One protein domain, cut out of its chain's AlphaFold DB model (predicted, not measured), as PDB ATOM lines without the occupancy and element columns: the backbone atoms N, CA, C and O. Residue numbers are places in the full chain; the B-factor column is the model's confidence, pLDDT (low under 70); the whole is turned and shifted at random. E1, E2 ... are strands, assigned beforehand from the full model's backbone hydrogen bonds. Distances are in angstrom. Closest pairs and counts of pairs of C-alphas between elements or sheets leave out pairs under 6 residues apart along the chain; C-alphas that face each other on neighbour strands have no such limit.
ATOM      1  N   SER A  31     -16.973  39.562  28.202       79.62
ATOM      2  CA  SER A  31     -18.284  40.197  28.311       79.62
ATOM      3  C   SER A  31     -19.192  39.833  27.136       79.62
ATOM      4  O   SER A  31     -18.738  39.741  25.993       79.62
ATOM      5  N   PHE A  32     -20.473  39.621  27.416       80.38
ATOM      6  CA  PHE A  32     -21.496  39.258  26.438       80.38
ATOM      7  C   PHE A  32     -22.866  39.786  26.871       80.38
ATOM      8  O   PHE A  32     -23.066  40.205  28.005       80.38
ATOM      9  N   GLU A  33     -23.826  39.740  25.962       84.81
ATOM     10  CA  GLU A  33     -25.221  40.087  26.219       84.81
ATOM     11  C   GLU A  33     -26.102  38.900  25.856       84.81
ATOM     12  O   GLU A  33     -25.756  38.100  24.982       84.81
ATOM     13  N   LEU A  34     -27.241  38.794  26.529       83.25
ATOM     14  CA  LEU A  34     -28.239  37.777  26.241       83.25
ATOM     15  C   LEU A  34     -29.379  38.397  25.446       83.25
ATOM     16  O   LEU A  34     -29.832  39.503  25.744       83.25
ATOM     17  N   TYR A  35     -29.857  37.650  24.460       83.62
ATOM     18  CA  TYR A  35     -30.971  38.038  23.611       83.62
ATOM     19  C   TYR A  35     -31.988  36.906  23.579       83.62
ATOM     20  O   TYR A  35     -31.619  35.738  23.438       83.62
ATOM     21  N   ALA A  36     -33.267  37.254  23.689       80.88
ATOM     22  CA  ALA A  36     -34.336  36.296  23.488       80.88
ATOM     23  C   ALA A  36     -34.455  35.936  22.006       80.88
ATOM     24  O   ALA A  36     -34.419  36.799  21.120       80.88
ATOM     25  N   CYS A  37     -34.616  34.639  21.762       75.69
ATOM     26  CA  CYS A  37     -34.875  34.084  20.449       75.69
ATOM     27  C   CYS A  37     -36.022  33.079  20.567       75.69
ATOM     28  O   CYS A  37     -35.874  32.030  21.189       75.69
ATOM     29  N   SER A  38     -37.167  33.411  19.985       70.06
ATOM     30  CA  SER A  38     -38.296  32.510  19.776       70.06
ATOM     31  C   SER A  38     -38.983  32.844  18.454       70.06
ATOM     32  O   SER A  38     -38.763  33.910  17.869       70.06
ATOM     33  N   ASP A  39     -39.867  31.962  17.994       76.81
ATOM     34  CA  ASP A  39     -40.725  32.256  16.849       76.81
ATOM     35  C   ASP A  39     -41.543  33.529  17.132       76.81
ATOM     36  O   ASP A  39     -42.317  33.593  18.087       76.81
ATOM     37  N   GLY A  40     -41.316  34.579  16.337       69.19
ATOM     38  CA  GLY A  40     -41.970  35.885  16.485       69.19
ATOM     39  C   GLY A  40     -41.325  36.867  17.477       69.19
ATOM     40  O   GLY A  40     -41.704  38.036  17.465       69.19
ATOM     41  N   ILE A  41     -40.335  36.452  18.281       63.41
ATOM     42  CA  ILE A  41     -39.575  37.326  19.197       63.41
ATOM     43  C   ILE A  41     -38.083  37.061  18.974       63.41
ATOM     44  O   ILE A  41     -37.484  36.185  19.591       63.41
ATOM     45  N   GLY A  42     -37.475  37.802  18.047       73.88
ATOM     46  CA  GLY A  42     -36.055  37.677  17.722       73.88
ATOM     47  C   GLY A  42     -35.299  38.963  18.016       73.88
ATOM     48  O   GLY A  42     -35.630  40.010  17.464       73.88
ATOM     49  N   GLY A  43     -34.258  38.874  18.847       77.44
ATOM     50  CA  GLY A  43     -33.284  39.956  19.015       77.44
ATOM     51  C   GLY A  43     -33.637  40.994  20.078       77.44
ATOM     52  O   GLY A  43     -33.011  42.051  20.105       77.44
ATOM     53  N   LEU A  44     -34.592  40.708  20.969       83.25
ATOM     54  CA  LEU A  44     -34.815  41.554  22.143       83.25
ATOM     55  C   LEU A  44     -33.755  41.264  23.216       83.25
ATOM     56  O   LEU A  44     -33.575  40.095  23.573       83.25
ATOM     57  N   PRO A  45     -33.052  42.287  23.731       85.56
ATOM     58  CA  PRO A  45     -32.043  42.092  24.756       85.56
ATOM     59  C   PRO A  45     -32.670  41.767  26.112       85.56
ATOM     60  O   PRO A  45     -33.802  42.145  26.428       85.56
ATOM     61  N   VAL A  46     -31.872  41.110  26.947       84.75
ATOM     62  CA  VAL A  46     -32.104  41.057  28.384       84.75
ATOM     63  C   VAL A  46     -31.822  42.434  28.986       84.75
ATOM     64  O   VAL A  46     -30.729  42.988  28.845       84.75
ATOM     65  N   MET A  47     -32.811  42.973  29.688       83.50
ATOM     66  CA  MET A  47     -32.761  44.260  30.371       83.50
ATOM     67  C   MET A  47     -33.051  44.110  31.861       83.50
ATOM     68  O   MET A  47     -33.589  43.100  32.315       83.50
ATOM     69  N   SER A  48     -32.683  45.135  32.617       82.88
ATOM     70  CA  SER A  48     -32.963  45.255  34.041       82.88
ATOM     71  C   SER A  48     -33.467  46.656  34.356       82.88
ATOM     72  O   SER A  48     -32.947  47.631  33.819       82.88
ATOM     73  N   ASP A  49     -34.440  46.746  35.262       77.38
ATOM     74  CA  ASP A  49     -34.888  47.994  35.895       77.38
ATOM     75  C   ASP A  49     -34.326  48.181  37.316       77.38
ATOM     76  O   ASP A  49     -34.635  49.163  37.988       77.38
ATOM     77  N   GLY A  50     -33.499  47.236  37.769       71.12
ATOM     78  CA  GLY A  50     -32.916  47.167  39.105       71.12
ATOM     79  C   GLY A  50     -33.663  46.337  40.130       71.12
ATOM     80  O   GLY A  50     -33.099  46.068  41.188       71.12
ATOM     81  N   SER A  51     -34.868  45.878  39.812       69.81
ATOM     82  CA  SER A  51     -35.621  44.930  40.634       69.81
ATOM     83  C   SER A  51     -35.681  43.540  40.003       69.81
ATOM     84  O   SER A  51     -35.541  42.533  40.699       69.81
ATOM     85  N   GLN A  52     -35.828  43.481  38.680       74.56
ATOM     86  CA  GLN A  52     -36.000  42.242  37.935       74.56
ATOM     87  C   GLN A  52     -35.282  42.288  36.589       74.56
ATOM     88  O   GLN A  52     -34.925  43.350  36.078       74.56
ATOM     89  N   VAL A  53     -35.101  41.103  36.010       82.31
ATOM     90  CA  VAL A  53     -34.560  40.920  34.665       82.31
ATOM     91  C   VAL A  53     -35.682  40.523  33.722       82.31
ATOM     92  O   VAL A  53     -36.479  39.646  34.042       82.31
ATOM     93  N   PHE A  54     -35.750  41.155  32.555       82.94
ATOM     94  CA  PHE A  54     -36.819  40.929  31.588       82.94
ATOM     95  C   PHE A  54     -36.338  41.116  30.150       82.94
ATOM     96  O   PHE A  54     -35.287  41.696  29.895       82.94
ATOM     97  N   ILE A  55     -37.126  40.616  29.201       85.12
ATOM     98  CA  ILE A  55     -36.882  40.759  27.764       85.12
ATOM     99  C   ILE A  55     -37.714  41.926  27.242       85.12
ATOM    100  O   ILE A  55     -38.941  41.875  27.302       85.12
ATOM    101  N   SER A  56     -37.069  42.974  26.733       80.44
ATOM    102  CA  SER A  56     -37.767  44.117  26.126       80.44
ATOM    103  C   SER A  56     -36.807  44.959  25.275       80.44
ATOM    104  O   SER A  56     -35.592  44.811  25.364       80.44
ATOM    105  N   SER A  57     -37.345  45.866  24.459       76.94
ATOM    106  CA  SER A  57     -36.585  46.958  23.841       76.94
ATOM    107  C   SER A  57     -36.300  48.069  24.851       76.94
ATOM    108  O   SER A  57     -37.109  48.297  25.750       76.94
ATOM    109  N   SER A  58     -35.203  48.809  24.660       69.00
ATOM    110  CA  SER A  58     -34.878  50.002  25.462       69.00
ATOM    111  C   SER A  58     -35.913  51.125  25.328       69.00
ATOM    112  O   SER A  58     -36.032  51.972  26.212       69.00
ATOM    113  N   ASP A  59     -36.672  51.122  24.232       62.97
ATOM    114  CA  ASP A  59     -37.744  52.076  23.973       62.97
ATOM    115  C   ASP A  59     -38.878  51.875  24.987       62.97
ATOM    116  O   ASP A  59     -39.581  50.867  24.961       62.97
ATOM    117  N   GLY A  60     -39.038  52.835  25.902       55.44
ATOM    118  CA  GLY A  60     -40.077  52.804  26.937       55.44
ATOM    119  C   GLY A  60     -39.596  52.449  28.346       55.44
ATOM    120  O   GLY A  60     -40.409  52.474  29.269       55.44
ATOM    121  N   LEU A  61     -38.295  52.198  28.554       64.69
ATOM    122  CA  LEU A  61     -37.707  52.192  29.898       64.69
ATOM    123  C   LEU A  61     -37.779  53.609  30.485       64.69
ATOM    124  O   LEU A  61     -36.934  54.460  30.226       64.69
ATOM    125  N   ASN A  62     -38.802  53.872  31.292       59.59
ATOM    126  CA  ASN A  62     -38.981  55.135  32.012       59.59
ATOM    127  C   ASN A  62     -38.264  55.151  33.377       59.59
ATOM    128  O   ASN A  62     -38.605  55.954  34.244       59.59
ATOM    129  N   SER A  63     -37.292  54.258  33.575       67.25
ATOM    130  CA  SER A  63     -36.528  54.120  34.814       67.25
ATOM    131  C   SER A  63     -35.094  54.579  34.598       67.25
ATOM    132  O   SER A  63     -34.427  54.140  33.665       67.25
ATOM    133  N   THR A  64     -34.585  55.406  35.511       68.62
ATOM    134  CA  THR A  64     -33.166  55.797  35.557       68.62
ATOM    135  C   THR A  64     -32.236  54.614  35.841       68.62
ATOM    136  O   THR A  64     -31.047  54.695  35.557       68.62
ATOM    137  N   ALA A  65     -32.770  53.507  36.366       70.31
ATOM    138  CA  ALA A  65     -32.046  52.256  36.562       70.31
ATOM    139  C   ALA A  65     -32.223  51.266  35.392       70.31
ATOM    140  O   ALA A  65     -31.665  50.173  35.443       70.31
ATOM    141  N   GLY A  66     -32.992  51.630  34.361       76.38
ATOM    142  CA  GLY A  66     -33.263  50.808  33.188       76.38
ATOM    143  C   GLY A  66     -32.070  50.712  32.243       76.38
ATOM    144  O   GLY A  66     -31.698  51.717  31.642       76.38
ATOM    145  N   ALA A  67     -31.500  49.522  32.051       79.12
ATOM    146  CA  ALA A  67     -30.467  49.312  31.034       79.12
ATOM    147  C   ALA A  67     -30.431  47.872  30.505       79.12
ATOM    148  O   ALA A  67     -30.879  46.930  31.163       79.12
ATOM    149  N   VAL A  68     -29.842  47.711  29.317       83.00
ATOM    150  CA  VAL A  68     -29.440  46.399  28.792       83.00
ATOM    151  C   VAL A  68     -28.378  45.802  29.712       83.00
ATOM    152  O   VAL A  68     -27.532  46.515  30.251       83.00
ATOM    153  N   VAL A  69     -28.426  44.490  29.913       81.75
ATOM    154  CA  VAL A  69     -27.515  43.787  30.815       81.75
ATOM    155  C   VAL A  69     -26.344  43.195  30.027       81.75
ATOM    156  O   VAL A  69     -26.515  42.242  29.267       81.75
ATOM    157  N   THR A  70     -25.137  43.716  30.252       84.56
ATOM    158  CA  THR A  70     -23.884  43.055  29.870       84.56
ATOM    159  C   THR A  70     -23.448  42.128  30.994       84.56
ATOM    160  O   THR A  70     -23.296  42.537  32.139       84.56
ATOM    161  N   PHE A  71     -23.202  40.868  30.685       81.56
ATOM    162  CA  PHE A  71     -22.648  39.900  31.618       81.56
ATOM    163  C   PHE A  71     -21.150  39.756  31.389       81.56
ATOM    164  O   PHE A  71     -20.698  39.753  30.249       81.56
ATOM    165  N   THR A  72     -20.391  39.574  32.461       80.25
ATOM    166  CA  THR A  72     -18.966  39.260  32.453       80.25
ATOM    167  C   THR A  72     -18.757  37.930  33.165       80.25
ATOM    168  O   THR A  72     -19.174  37.754  34.311       80.25
ATOM    169  N   ILE A  73     -18.114  36.986  32.478       76.50
ATOM    170  CA  ILE A  73     -17.803  35.662  33.030       76.50
ATOM    171  C   ILE A  73     -16.521  35.761  33.854       76.50
ATOM    172  O   ILE A  73     -15.473  36.159  33.337       76.50
ATOM    173  N   SER A  74     -16.602  35.367  35.119       68.88
ATOM    174  CA  SER A  74     -15.432  35.165  35.976       68.88
ATOM    175  C   SER A  74     -14.862  33.746  35.837       68.88
ATOM    176  O   SER A  74     -15.464  32.874  35.211       68.88
ATOM    177  N   GLN A  75     -13.675  33.491  36.395       64.12
ATOM    178  CA  GLN A  75     -12.999  32.194  36.236       64.12
ATOM    179  C   GLN A  75     -13.768  31.009  36.844       64.12
ATOM    180  O   GLN A  75     -13.557  29.881  36.405       64.12
ATOM    181  N   ASP A  76     -14.653  31.254  37.813       63.47
ATOM    182  CA  ASP A  76     -15.470  30.231  38.480       63.47
ATOM    183  C   ASP A  76     -16.815  29.955  37.773       63.47
ATOM    184  O   ASP A  76     -17.576  29.096  38.210       63.47
ATOM    185  N   GLY A  77     -17.099  30.639  36.656       64.50
ATOM    186  CA  GLY A  77     -18.359  30.497  35.920       64.50
ATOM    187  C   GLY A  77     -19.492  31.392  36.427       64.50
ATOM    188  O   GLY A  77     -20.580  31.366  35.857       64.50
ATOM    189  N   THR A  78     -19.254  32.240  37.431       71.31
ATOM    190  CA  THR A  78     -20.230  33.240  37.881       71.31
ATOM    191  C   THR A  78     -20.366  34.350  36.847       71.31
ATOM    192  O   THR A  78     -19.364  34.894  36.355       71.31
ATOM    193  N   TRP A  79     -21.613  34.698  36.522       78.12
ATOM    194  CA  TRP A  79     -21.952  35.742  35.556       78.12
ATOM    195  C   TRP A  79     -22.282  37.041  36.291       78.12
ATOM    196  O   TRP A  79     -23.387  37.234  36.808       78.12
ATOM    197  N   TYR A  80     -21.300  37.940  36.329       74.50
ATOM    198  CA  TYR A  80     -21.429  39.269  36.918       74.50
ATOM    199  C   TYR A  80     -22.078  40.213  35.929       74.50
ATOM    200  O   TYR A  80     -21.714  40.223  34.758       74.50
ATOM    201  N   ARG A  81     -23.022  41.028  36.385       70.00
ATOM    202  CA  ARG A  81     -23.706  41.967  35.503       70.00
ATOM    203  C   ARG A  81     -23.131  43.351  35.611       70.00
ATOM    204  O   ARG A  81     -22.911  43.847  36.702       70.00
ATOM    205  N   PHE A  82     -23.007  43.975  34.458       68.75
ATOM    206  CA  PHE A  82     -22.773  45.386  34.275       68.75
ATOM    207  C   PHE A  82     -23.874  45.933  33.364       68.75
ATOM    208  O   PHE A  82     -24.268  45.277  32.400       68.75
ATOM    209  N   PRO A  83     -24.407  47.126  33.635       60.81
ATOM    210  CA  PRO A  83     -25.267  47.797  32.678       60.81
ATOM    211  C   PRO A  83     -24.460  48.060  31.402       60.81
ATOM    212  O   PRO A  83     -23.391  48.673  31.473       60.81
ATOM    213  N   ASN A  84     -24.969  47.635  30.241       57.44
ATOM    214  CA  ASN A  84     -24.480  48.139  28.964       57.44
ATOM    215  C   ASN A  84     -24.903  49.600  28.883       57.44
ATOM    216  O   ASN A  84     -26.004  49.933  28.444       57.44
ATOM    217  N   SER A  85     -24.068  50.487  29.394       52.94
ATOM    218  CA  SER A  85     -24.302  51.896  29.190       52.94
ATOM    219  C   SER A  85     -22.986  52.630  29.152       52.94
ATOM    220  O   SER A  85     -22.095  52.457  29.979       52.94
ATOM    221  N   THR A  86     -22.948  53.556  28.214       49.88
ATOM    222  CA  THR A  86     -22.190  54.803  28.203       49.88
ATOM    223  C   THR A  86     -22.438  55.677  29.453       49.88
ATOM    224  O   THR A  86     -22.305  56.895  29.378       49.88
ATOM    225  N   SER A  87     -22.859  55.088  30.579       46.56
ATOM    226  CA  SER A  87     -23.139  55.757  31.843       46.56
ATOM    227  C   SER A  87     -21.820  56.147  32.494       46.56
ATOM    228  O   SER A  87     -20.929  55.325  32.719       46.56
ATOM    229  N   THR A  88     -21.680  57.440  32.758       45.91
ATOM    230  CA  THR A  88     -20.567  57.992  33.522       45.91
ATOM    231  C   THR A  88     -20.606  57.390  34.927       45.91
ATOM    232  O   THR A  88     -21.677  57.290  35.513       45.91
ATOM    233  N   ALA A  89     -19.454  57.017  35.491       52.88
ATOM    234  CA  ALA A  89     -19.307  56.235  36.730       52.88
ATOM    235  C   ALA A  89     -20.057  56.737  38.000       52.88
ATOM    236  O   ALA A  89     -20.001  56.069  39.029       52.88
ATOM    237  N   GLY A  90     -20.742  57.886  37.953       54.81
ATOM    238  CA  GLY A  90     -21.615  58.407  39.011       54.81
ATOM    239  C   GLY A  90     -23.104  58.036  38.894       54.81
ATOM    240  O   GLY A  90     -23.802  58.136  39.896       54.81
ATOM    241  N   ASP A  91     -23.571  57.566  37.730       60.22
ATOM    242  CA  ASP A  91     -24.987  57.250  37.445       60.22
ATOM    243  C   ASP A  91     -25.198  55.758  37.124       60.22
ATOM    244  O   ASP A  91     -26.128  55.371  36.411       60.22
ATOM    245  N   ALA A  92     -24.300  54.888  37.595       65.69
ATOM    246  CA  ALA A  92     -24.425  53.456  37.364       65.69
ATOM    247  C   ALA A  92     -25.632  52.896  38.148       65.69
ATOM    248  O   ALA A  92     -25.731  53.130  39.356       65.69
ATOM    249  N   PRO A  93     -26.534  52.130  37.504       71.56
ATOM    250  CA  PRO A  93     -27.631  51.477  38.195       71.56
ATOM    251  C   PRO A  93     -27.184  50.690  39.435       71.56
ATOM    252  O   PRO A  93     -26.130  50.049  39.441       71.56
ATOM    253  N   THR A  94     -28.023  50.689  40.475       74.88
ATOM    254  CA  THR A  94     -27.761  50.042  41.780       74.88
ATOM    255  C   THR A  94     -27.526  48.533  41.693       74.88
ATOM    256  O   THR A  94     -27.070  47.923  42.655       74.88
ATOM    257  N   TRP A  95     -27.826  47.936  40.541       76.12
ATOM    258  CA  TRP A  95     -27.660  46.522  40.238       76.12
ATOM    259  C   TRP A  95     -26.385  46.180  39.449       76.12
ATOM    260  O   TRP A  95     -26.171  45.020  39.103       76.12
ATOM    261  N   SER A  96     -25.528  47.165  39.170       72.44
ATOM    262  CA  SER A  96     -24.292  47.038  38.372       72.44
ATOM    263  C   SER A  96     -23.194  46.146  38.965       72.44
ATOM    264  O   SER A  96     -22.133  46.000  38.369       72.44
ATOM    265  N   ASN A  97     -23.428  45.560  40.137       72.81
ATOM    266  CA  ASN A  97     -22.532  44.632  40.822       72.81
ATOM    267  C   ASN A  97     -23.254  43.359  41.309       72.81
ATOM    268  O   ASN A  97     -22.770  42.684  42.218       72.81
ATOM    269  N   LEU A  98     -24.421  43.049  40.734       81.31
ATOM    270  CA  LEU A  98     -25.228  41.875  41.075       81.31
ATOM    271  C   LEU A  98     -24.985  40.718  40.085       81.31
ATOM    272  O   LEU A  98     -24.661  40.921  38.916       81.31
ATOM    273  N   THR A  99     -25.161  39.479  40.535       80.69
ATOM    274  CA  THR A  99     -24.903  38.228  39.791       80.69
ATOM    275  C   THR A  99     -26.189  37.548  39.374       80.69
ATOM    276  O   THR A  99     -27.155  37.627  40.138       80.69
ATOM    277  N   LEU A 100     -26.221  36.923  38.180       81.50
ATOM    278  CA  LEU A 100     -27.374  36.149  37.661       81.50
ATOM    279  C   LEU A 100     -27.895  35.165  38.696       81.50
ATOM    280  O   LEU A 100     -27.106  34.414  39.242       81.50
ATOM    281  N   GLY A 101     -29.202  35.204  38.955       83.12
ATOM    282  CA  GLY A 101     -29.900  34.244  39.796       83.12
ATOM    283  C   GLY A 101     -31.102  33.703  39.034       83.12
ATOM    284  O   GLY A 101     -31.982  34.479  38.655       83.12
ATOM    285  N   ILE A 102     -31.137  32.397  38.794       83.19
ATOM    286  CA  ILE A 102     -32.332  31.708  38.295       83.19
ATOM    287  C   ILE A 102     -33.076  31.049  39.464       83.19
ATOM    288  O   ILE A 102     -32.459  30.781  40.498       83.19
ATOM    289  N   PRO A 103     -34.385  30.786  39.340       85.06
ATOM    290  CA  PRO A 103     -35.119  29.988  40.316       85.06
ATOM    291  C   PRO A 103     -34.467  28.626  40.557       85.06
ATOM    292  O   PRO A 103     -34.138  27.914  39.612       85.06
ATOM    293  N   SER A 104     -34.315  28.241  41.824       83.81
ATOM    294  CA  SER A 104     -34.051  26.842  42.162       83.81
ATOM    295  C   SER A 104     -35.356  26.033  42.116       83.81
ATOM    296  O   SER A 104     -36.442  26.613  42.201       83.81
ATOM    297  N   PRO A 105     -35.296  24.691  42.081       81.81
ATOM    298  CA  PRO A 105     -36.493  23.847  42.164       81.81
ATOM    299  C   PRO A 105     -37.328  24.036  43.444       81.81
ATOM    300  O   PRO A 105     -38.457  23.561  43.516       81.81
ATOM    301  N   LEU A 106     -36.774  24.690  44.471       82.88
ATOM    302  CA  LEU A 106     -37.470  25.010  45.721       82.88
ATOM    303  C   LEU A 106     -38.154  26.383  45.682       82.88
ATOM    304  O   LEU A 106     -38.784  26.784  46.662       82.88
ATOM    305  N   SER A 107     -38.009  27.122  44.582       85.06
ATOM    306  CA  SER A 107     -38.557  28.460  44.450       85.06
ATOM    307  C   SER A 107     -40.064  28.450  44.241       85.06
ATOM    308  O   SER A 107     -40.597  27.670  43.460       85.06
ATOM    309  N   GLY A 108     -40.759  29.380  44.897       84.62
ATOM    310  CA  GLY A 108     -42.167  29.668  44.616       84.62
ATOM    311  C   GLY A 108     -42.380  30.652  43.458       84.62
ATOM    312  O   GLY A 108     -43.513  31.067  43.233       84.62
ATOM    313  N   SER A 109     -41.310  31.085  42.782       83.19
ATOM    314  CA  SER A 109     -41.342  32.086  41.710       83.19
ATOM    315  C   SER A 109     -40.402  31.690  40.578       83.19
ATOM    316  O   SER A 109     -39.217  31.464  40.827       83.19
ATOM    317  N   ASP A 110     -40.913  31.735  39.349       82.00
ATOM    318  CA  ASP A 110     -40.169  31.449  38.114       82.00
ATOM    319  C   ASP A 110     -39.358  32.655  37.603       82.00
ATOM    320  O   ASP A 110     -38.757  32.618  36.531       82.00
ATOM    321  N   ALA A 111     -39.352  33.762  38.349       80.62
ATOM    322  CA  ALA A 111     -38.655  34.968  37.934       80.62
ATOM    323  C   ALA A 111     -37.127  34.814  38.021       80.62
ATOM    324  O   ALA A 111     -36.570  34.245  38.961       80.62
ATOM    325  N   VAL A 112     -36.440  35.390  37.036       79.88
ATOM    326  CA  VAL A 112     -34.988  35.574  37.053       79.88
ATOM    327  C   VAL A 112     -34.666  36.858  37.817       79.88
ATOM    328  O   VAL A 112     -35.267  37.909  37.580       79.88
ATOM    329  N   HIS A 113     -33.694  36.783  38.721       77.75
ATOM    330  CA  HIS A 113     -33.405  37.835  39.692       77.75
ATOM    331  C   HIS A 113     -31.998  38.410  39.568       77.75
ATOM    332  O   HIS A 113     -31.121  37.852  38.893       77.75
ATOM    333  N   LEU A 114     -31.821  39.563  40.230       78.75
ATOM    334  CA  LEU A 114     -30.553  40.227  40.516       78.75
ATOM    335  C   LEU A 114     -30.182  40.097  41.981       78.75
ATOM    336  O   LEU A 114     -30.809  40.731  42.822       78.75
ATOM    337  N   ASP A 115     -29.120  39.345  42.265       76.69
ATOM    338  CA  ASP A 115     -28.707  39.064  43.634       76.69
ATOM    339  C   ASP A 115     -27.260  39.454  43.904       76.69
ATOM    340  O   ASP A 115     -26.435  39.591  43.002       76.69
ATOM    341  N   LYS A 116     -26.940  39.656  45.184       75.88
ATOM    342  CA  LYS A 116     -25.555  39.899  45.592       75.88
ATOM    343  C   LYS A 116     -24.703  38.651  45.298       75.88
ATOM    344  O   LYS A 116     -25.224  37.554  45.497       75.88
ATOM    345  N   PRO A 117     -23.398  38.798  44.973       61.97
ATOM    346  CA  PRO A 117     -22.467  37.700  44.641       61.97
ATOM    347  C   PRO A 117     -22.242  36.602  45.705       61.97
ATOM    348  O   PRO A 117     -21.306  35.819  45.614       61.97
ATOM    349  N   SER A 118     -23.050  36.561  46.757       62.28
ATOM    350  CA  SER A 118     -22.963  35.636  47.888       62.28
ATOM    351  C   SER A 118     -24.331  35.396  48.534       62.28
ATOM    352  O   SER A 118     -24.420  35.043  49.713       62.28
ATOM    353  N   SER A 119     -25.414  35.640  47.787       65.88
ATOM    354  CA  SER A 119     -26.756  35.309  48.249       65.88
ATOM    355  C   SER A 119     -26.821  33.810  48.544       65.88
ATOM    356  O   SER A 119     -26.579  32.986  47.672       65.88
ATOM    357  N   THR A 120     -27.126  33.453  49.791       63.97
ATOM    358  CA  THR A 120     -27.328  32.057  50.227       63.97
ATOM    359  C   THR A 120     -28.791  31.638  50.101       63.97
ATOM    360  O   THR A 120     -29.242  30.692  50.748       63.97
ATOM    361  N   ALA A 121     -29.553  32.385  49.300       69.75
ATOM    362  CA  ALA A 121     -30.963  32.162  49.071       69.75
ATOM    363  C   ALA A 121     -31.159  30.786  48.416       69.75
ATOM    364  O   ALA A 121     -30.783  30.560  47.270       69.75
ATOM    365  N   VAL A 122     -31.722  29.846  49.178       73.69
ATOM    366  CA  VAL A 122     -31.917  28.448  48.752       73.69
ATOM    367  C   VAL A 122     -32.925  28.305  47.607       73.69
ATOM    368  O   VAL A 122     -32.999  27.261  46.959       73.69
ATOM    369  N   ASP A 123     -33.715  29.346  47.353       82.56
ATOM    370  CA  ASP A 123     -34.688  29.440  46.269       82.56
ATOM    371  C   ASP A 123     -34.069  29.929  44.948       82.56
ATOM    372  O   ASP A 123     -34.809  30.148  43.983       82.56
ATOM    373  N   ARG A 124     -32.738  30.101  44.888       80.50
ATOM    374  CA  ARG A 124     -32.010  30.584  43.708       80.50
ATOM    375  C   ARG A 124     -30.737  29.786  43.435       80.50
ATOM    376  O   ARG A 124     -30.148  29.186  44.329       80.50
ATOM    377  N   ILE A 125     -30.316  29.812  42.176       80.31
ATOM    378  CA  ILE A 125     -29.046  29.279  41.677       80.31
ATOM    379  C   ILE A 125     -28.319  30.427  40.979       80.31
ATOM    380  O   ILE A 125     -28.915  31.083  40.122       80.31
ATOM    381  N   SER A 126     -27.062  30.691  41.348       80.06
ATOM    382  CA  SER A 126     -26.306  31.856  40.858       80.06
ATOM    383  C   SER A 126     -24.923  31.555  40.274       80.06
ATOM    384  O   SER A 126     -24.183  32.478  39.930       80.06
ATOM    385  N   ASP A 127     -24.567  30.282  40.163       77.44
ATOM    386  CA  ASP A 127     -23.292  29.797  39.645       77.44
ATOM    387  C   ASP A 127     -23.514  28.675  38.615       77.44
ATOM    388  O   ASP A 127     -24.634  28.435  38.171       77.44
ATOM    389  N   GLY A 128     -22.430  28.055  38.137       74.62
ATOM    390  CA  GLY A 128     -22.517  26.923  37.207       74.62
ATOM    391  C   GLY A 128     -22.995  27.282  35.794       74.62
ATOM    392  O   GLY A 128     -23.282  26.386  35.000       74.62
ATOM    393  N   PHE A 129     -23.079  28.568  35.447       80.38
ATOM    394  CA  PHE A 129     -23.541  29.002  34.133       80.38
ATOM    395  C   PHE A 129     -22.458  28.880  33.059       80.38
ATOM    396  O   PHE A 129     -21.287  29.219  33.257       80.38
ATOM    397  N   GLY A 130     -22.862  28.453  31.867       77.06
ATOM    398  CA  GLY A 130     -21.962  28.278  30.736       77.06
ATOM    399  C   GLY A 130     -22.650  28.438  29.390       77.06
ATOM    400  O   GLY A 130     -23.835  28.751  29.300       77.06
ATOM    401  N   PHE A 131     -21.867  28.230  28.333       77.56
ATOM    402  CA  PHE A 131     -22.338  28.283  26.955       77.56
ATOM    403  C   PHE A 131     -22.017  26.999  26.214       77.56
ATOM    404  O   PHE A 131     -20.870  26.547  26.203       77.56
ATOM    405  N   TYR A 132     -23.024  26.441  25.546       73.44
ATOM    406  CA  TYR A 132     -22.847  25.404  24.540       73.44
ATOM    407  C   TYR A 132     -23.209  26.016  23.189       73.44
ATOM    408  O   TYR A 132     -24.380  26.232  22.870       73.44
ATOM    409  N   GLY A 133     -22.188  26.383  22.413       78.88
ATOM    410  CA  GLY A 133     -22.382  27.217  21.228       78.88
ATOM    411  C   GLY A 133     -22.944  28.589  21.613       78.88
ATOM    412  O   GLY A 133     -22.291  29.340  22.332       78.88
ATOM    413  N   THR A 134     -24.145  28.911  21.129       73.75
ATOM    414  CA  THR A 134     -24.852  30.177  21.404       73.75
ATOM    415  C   THR A 134     -25.911  30.062  22.501       73.75
ATOM    416  O   THR A 134     -26.617  31.032  22.760       73.75
ATOM    417  N   ILE A 135     -26.065  28.885  23.113       73.75
ATOM    418  CA  ILE A 135     -27.099  28.619  24.116       73.75
ATOM    419  C   ILE A 135     -26.480  28.690  25.510       73.75
ATOM    420  O   ILE A 135     -25.491  28.006  25.786       73.75
ATOM    421  N   ALA A 136     -27.064  29.527  26.366       78.44
ATOM    422  CA  ALA A 136     -26.742  29.594  27.785       78.44
ATOM    423  C   ALA A 136     -27.342  28.383  28.520       78.44
ATOM    424  O   ALA A 136     -28.474  27.992  28.234       78.44
ATOM    425  N   TYR A 137     -26.600  27.792  29.456       77.00
ATOM    426  CA  TYR A 137     -27.058  26.661  30.270       77.00
ATOM    427  C   TYR A 137     -26.610  26.801  31.725       77.00
ATOM    428  O   TYR A 137     -25.632  27.496  32.012       77.00
ATOM    429  N   HIS A 138     -27.279  26.072  32.618       80.69
ATOM    430  CA  HIS A 138     -26.806  25.796  33.972       80.69
ATOM    431  C   HIS A 138     -26.238  24.366  34.041       80.69
ATOM    432  O   HIS A 138     -26.850  23.418  33.544       80.69
ATOM    433  N   LEU A 139     -25.032  24.209  34.593       75.44
ATOM    434  CA  LEU A 139     -24.410  22.911  34.852       75.44
ATOM    435  C   LEU A 139     -24.588  22.562  36.324       75.44
ATOM    436  O   LEU A 139     -23.901  23.107  37.186       75.44
ATOM    437  N   ALA A 140     -25.466  21.602  36.594       69.62
ATOM    438  CA  ALA A 140     -25.668  21.111  37.944       69.62
ATOM    439  C   ALA A 140     -24.395  20.439  38.487       69.62
ATOM    440  O   ALA A 140     -23.566  19.914  37.739       69.62
ATOM    441  N   SER A 141     -24.276  20.353  39.814       69.25
ATOM    442  CA  SER A 141     -23.163  19.671  40.500       69.25
ATOM    443  C   SER A 141     -23.024  18.181  40.141       69.25
ATOM    444  O   SER A 141     -21.962  17.590  40.333       69.25
ATOM    445  N   SER A 142     -24.075  17.578  39.580       71.19
ATOM    446  CA  SER A 142     -24.086  16.221  39.021       71.19
ATOM    447  C   SER A 142     -23.408  16.104  37.648       71.19
ATOM    448  O   SER A 142     -23.221  14.992  37.154       71.19
ATOM    449  N   GLY A 143     -23.062  17.229  37.013       64.62
ATOM    450  CA  GLY A 143     -22.588  17.295  35.632       64.62
ATOM    451  C   GLY A 143     -23.703  17.213  34.583       64.62
ATOM    452  O   GLY A 143     -23.404  17.128  33.392       64.62
ATOM    453  N   ALA A 144     -24.975  17.220  35.000       70.50
ATOM    454  CA  ALA A 144     -26.115  17.280  34.090       70.50
ATOM    455  C   ALA A 144     -26.326  18.707  33.558       70.50
ATOM    456  O   ALA A 144     -26.202  19.681  34.302       70.50
ATOM    457  N   PHE A 145     -26.666  18.816  32.271       60.53
ATOM    458  CA  PHE A 145     -27.069  20.082  31.660       60.53
ATOM    459  C   PHE A 145     -28.541  20.355  31.949       60.53
ATOM    460  O   PHE A 145     -29.398  19.530  31.627       60.53
ATOM    461  N   GLU A 146     -28.823  21.532  32.492       64.62
ATOM    462  CA  GLU A 146     -30.174  22.036  32.693       64.62
ATOM    463  C   GLU A 146     -30.387  23.223  31.749       64.62
ATOM    464  O   GLU A 146     -29.573  24.154  31.685       64.62
ATOM    465  N   SER A 147     -31.457  23.154  30.952       57.97
ATOM    466  CA  SER A 147     -31.890  24.303  30.161       57.97
ATOM    467  C   SER A 147     -32.387  25.391  31.105       57.97
ATOM    468  O   SER A 147     -33.159  25.085  32.017       57.97
ATOM    469  N   LEU A 148     -31.943  26.623  30.860       57.16
ATOM    470  CA  LEU A 148     -32.420  27.822  31.548       57.16
ATOM    471  C   LEU A 148     -33.863  28.158  31.163       57.16
ATOM    472  O   LEU A 148     -34.213  27.940  29.978       57.16
TER     473      LEU A 148
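AT A GLANCE: This is residues 31 to 148 of the 148 residues of an uncharacterized protein of Verticillium longisporum (UniProt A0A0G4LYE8). A strongly twisted, branched sheet of E1 to E6 forms the largest part, and the hairpin of E7 and E8 bridges from E6 across to E4, giving a loose ring of E4, E3, E5, E6, E7 and E8 that is closed only thinly between E8 and E4. The turn of the E2 and E3 hairpin reaches away from this ring, and a small separate sheet of E9, E10 and E11 lies off another side. The printed part has 118 residues with eleven named strands, E1 to E11 in order, and no named helix; it is all strand by class, though 51 of the 118 residues are in named elements, under half. Its neighbour strands are antiparallel. The whole is compact, with a radius of gyration of the C-alphas of 14.3 A and spans of 41 by 35 by 30 A.

IN THESE COORDINATES: In the branched sheet, E3 is residues 41 to 48, 18.1 A long, and E5 is residues 67 to 73, 18.7 A long. E6 is residues 79 to 84, 14.3 A; E1 is residues 31 to 33, E2 residues 35 to 38 and E4 residues 53 to 55. C-alpha 31 is at (-18.284, 40.197, 28.311). E7, residues 99 to 103, is 13.1 A long, and E8 is residues 113 to 115. E9 is residues 129 to 132; E10, residues 135 to 139, is 12.5 A; E11, residues 145 to 147, ends at C-alpha 147 (-31.890, 24.303, 30.161).

HOW THE PARTS SIT: E2 and E5 lie on one side of E3, E4 on the other side; E3 bends by 55 degrees at residue 44. E1 and E3 lie on one side of E5, E6 on the other side. E1 runs on into E2 at 37 degrees. Pairs within hydrogen-bond range include N 32 and O 71 at 2.8 A for E1 and E5, N 36 and O 44 at 2.9 A for E2 and E3, N 47 and O 54 at 2.8 A for E3 and E4, N 48 and O 67 at 2.9 A for E3 and E5, and N 72 and O 80 at 2.7 A for the hairpin E5 and E6. E2, E3 and E4 form a meander, each strand the antiparallel neighbour of the one before, as do E9, E10 and E11. The closest C-alphas of E6 and E7, Tyr 80 and Thr 99, are 4.6 A apart; those of E4 and E8, Val 53 and His 113, 6.0 A. In the hairpin E7 and E8, N 99 and O 115 are 2.8 A apart. N 130 and O 137 of E9 and E10 are 2.9 A apart, N 146 and O 138 of E10 and E11 2.9 A. The closest C-alphas of E6 and E9, Trp 79 and Phe 129, are 7.1 A apart.

THE WHOLE: The farthest C-alphas, Thr 88 and Ser 142, are 42.3 A apart. The printed part has no cut; the links E4 to E5, E6 to E7 and E8 to E9 are long. The mean pLDDT of the printed part is 73.5, with 37 residues under 70, among them residues 82 to 92.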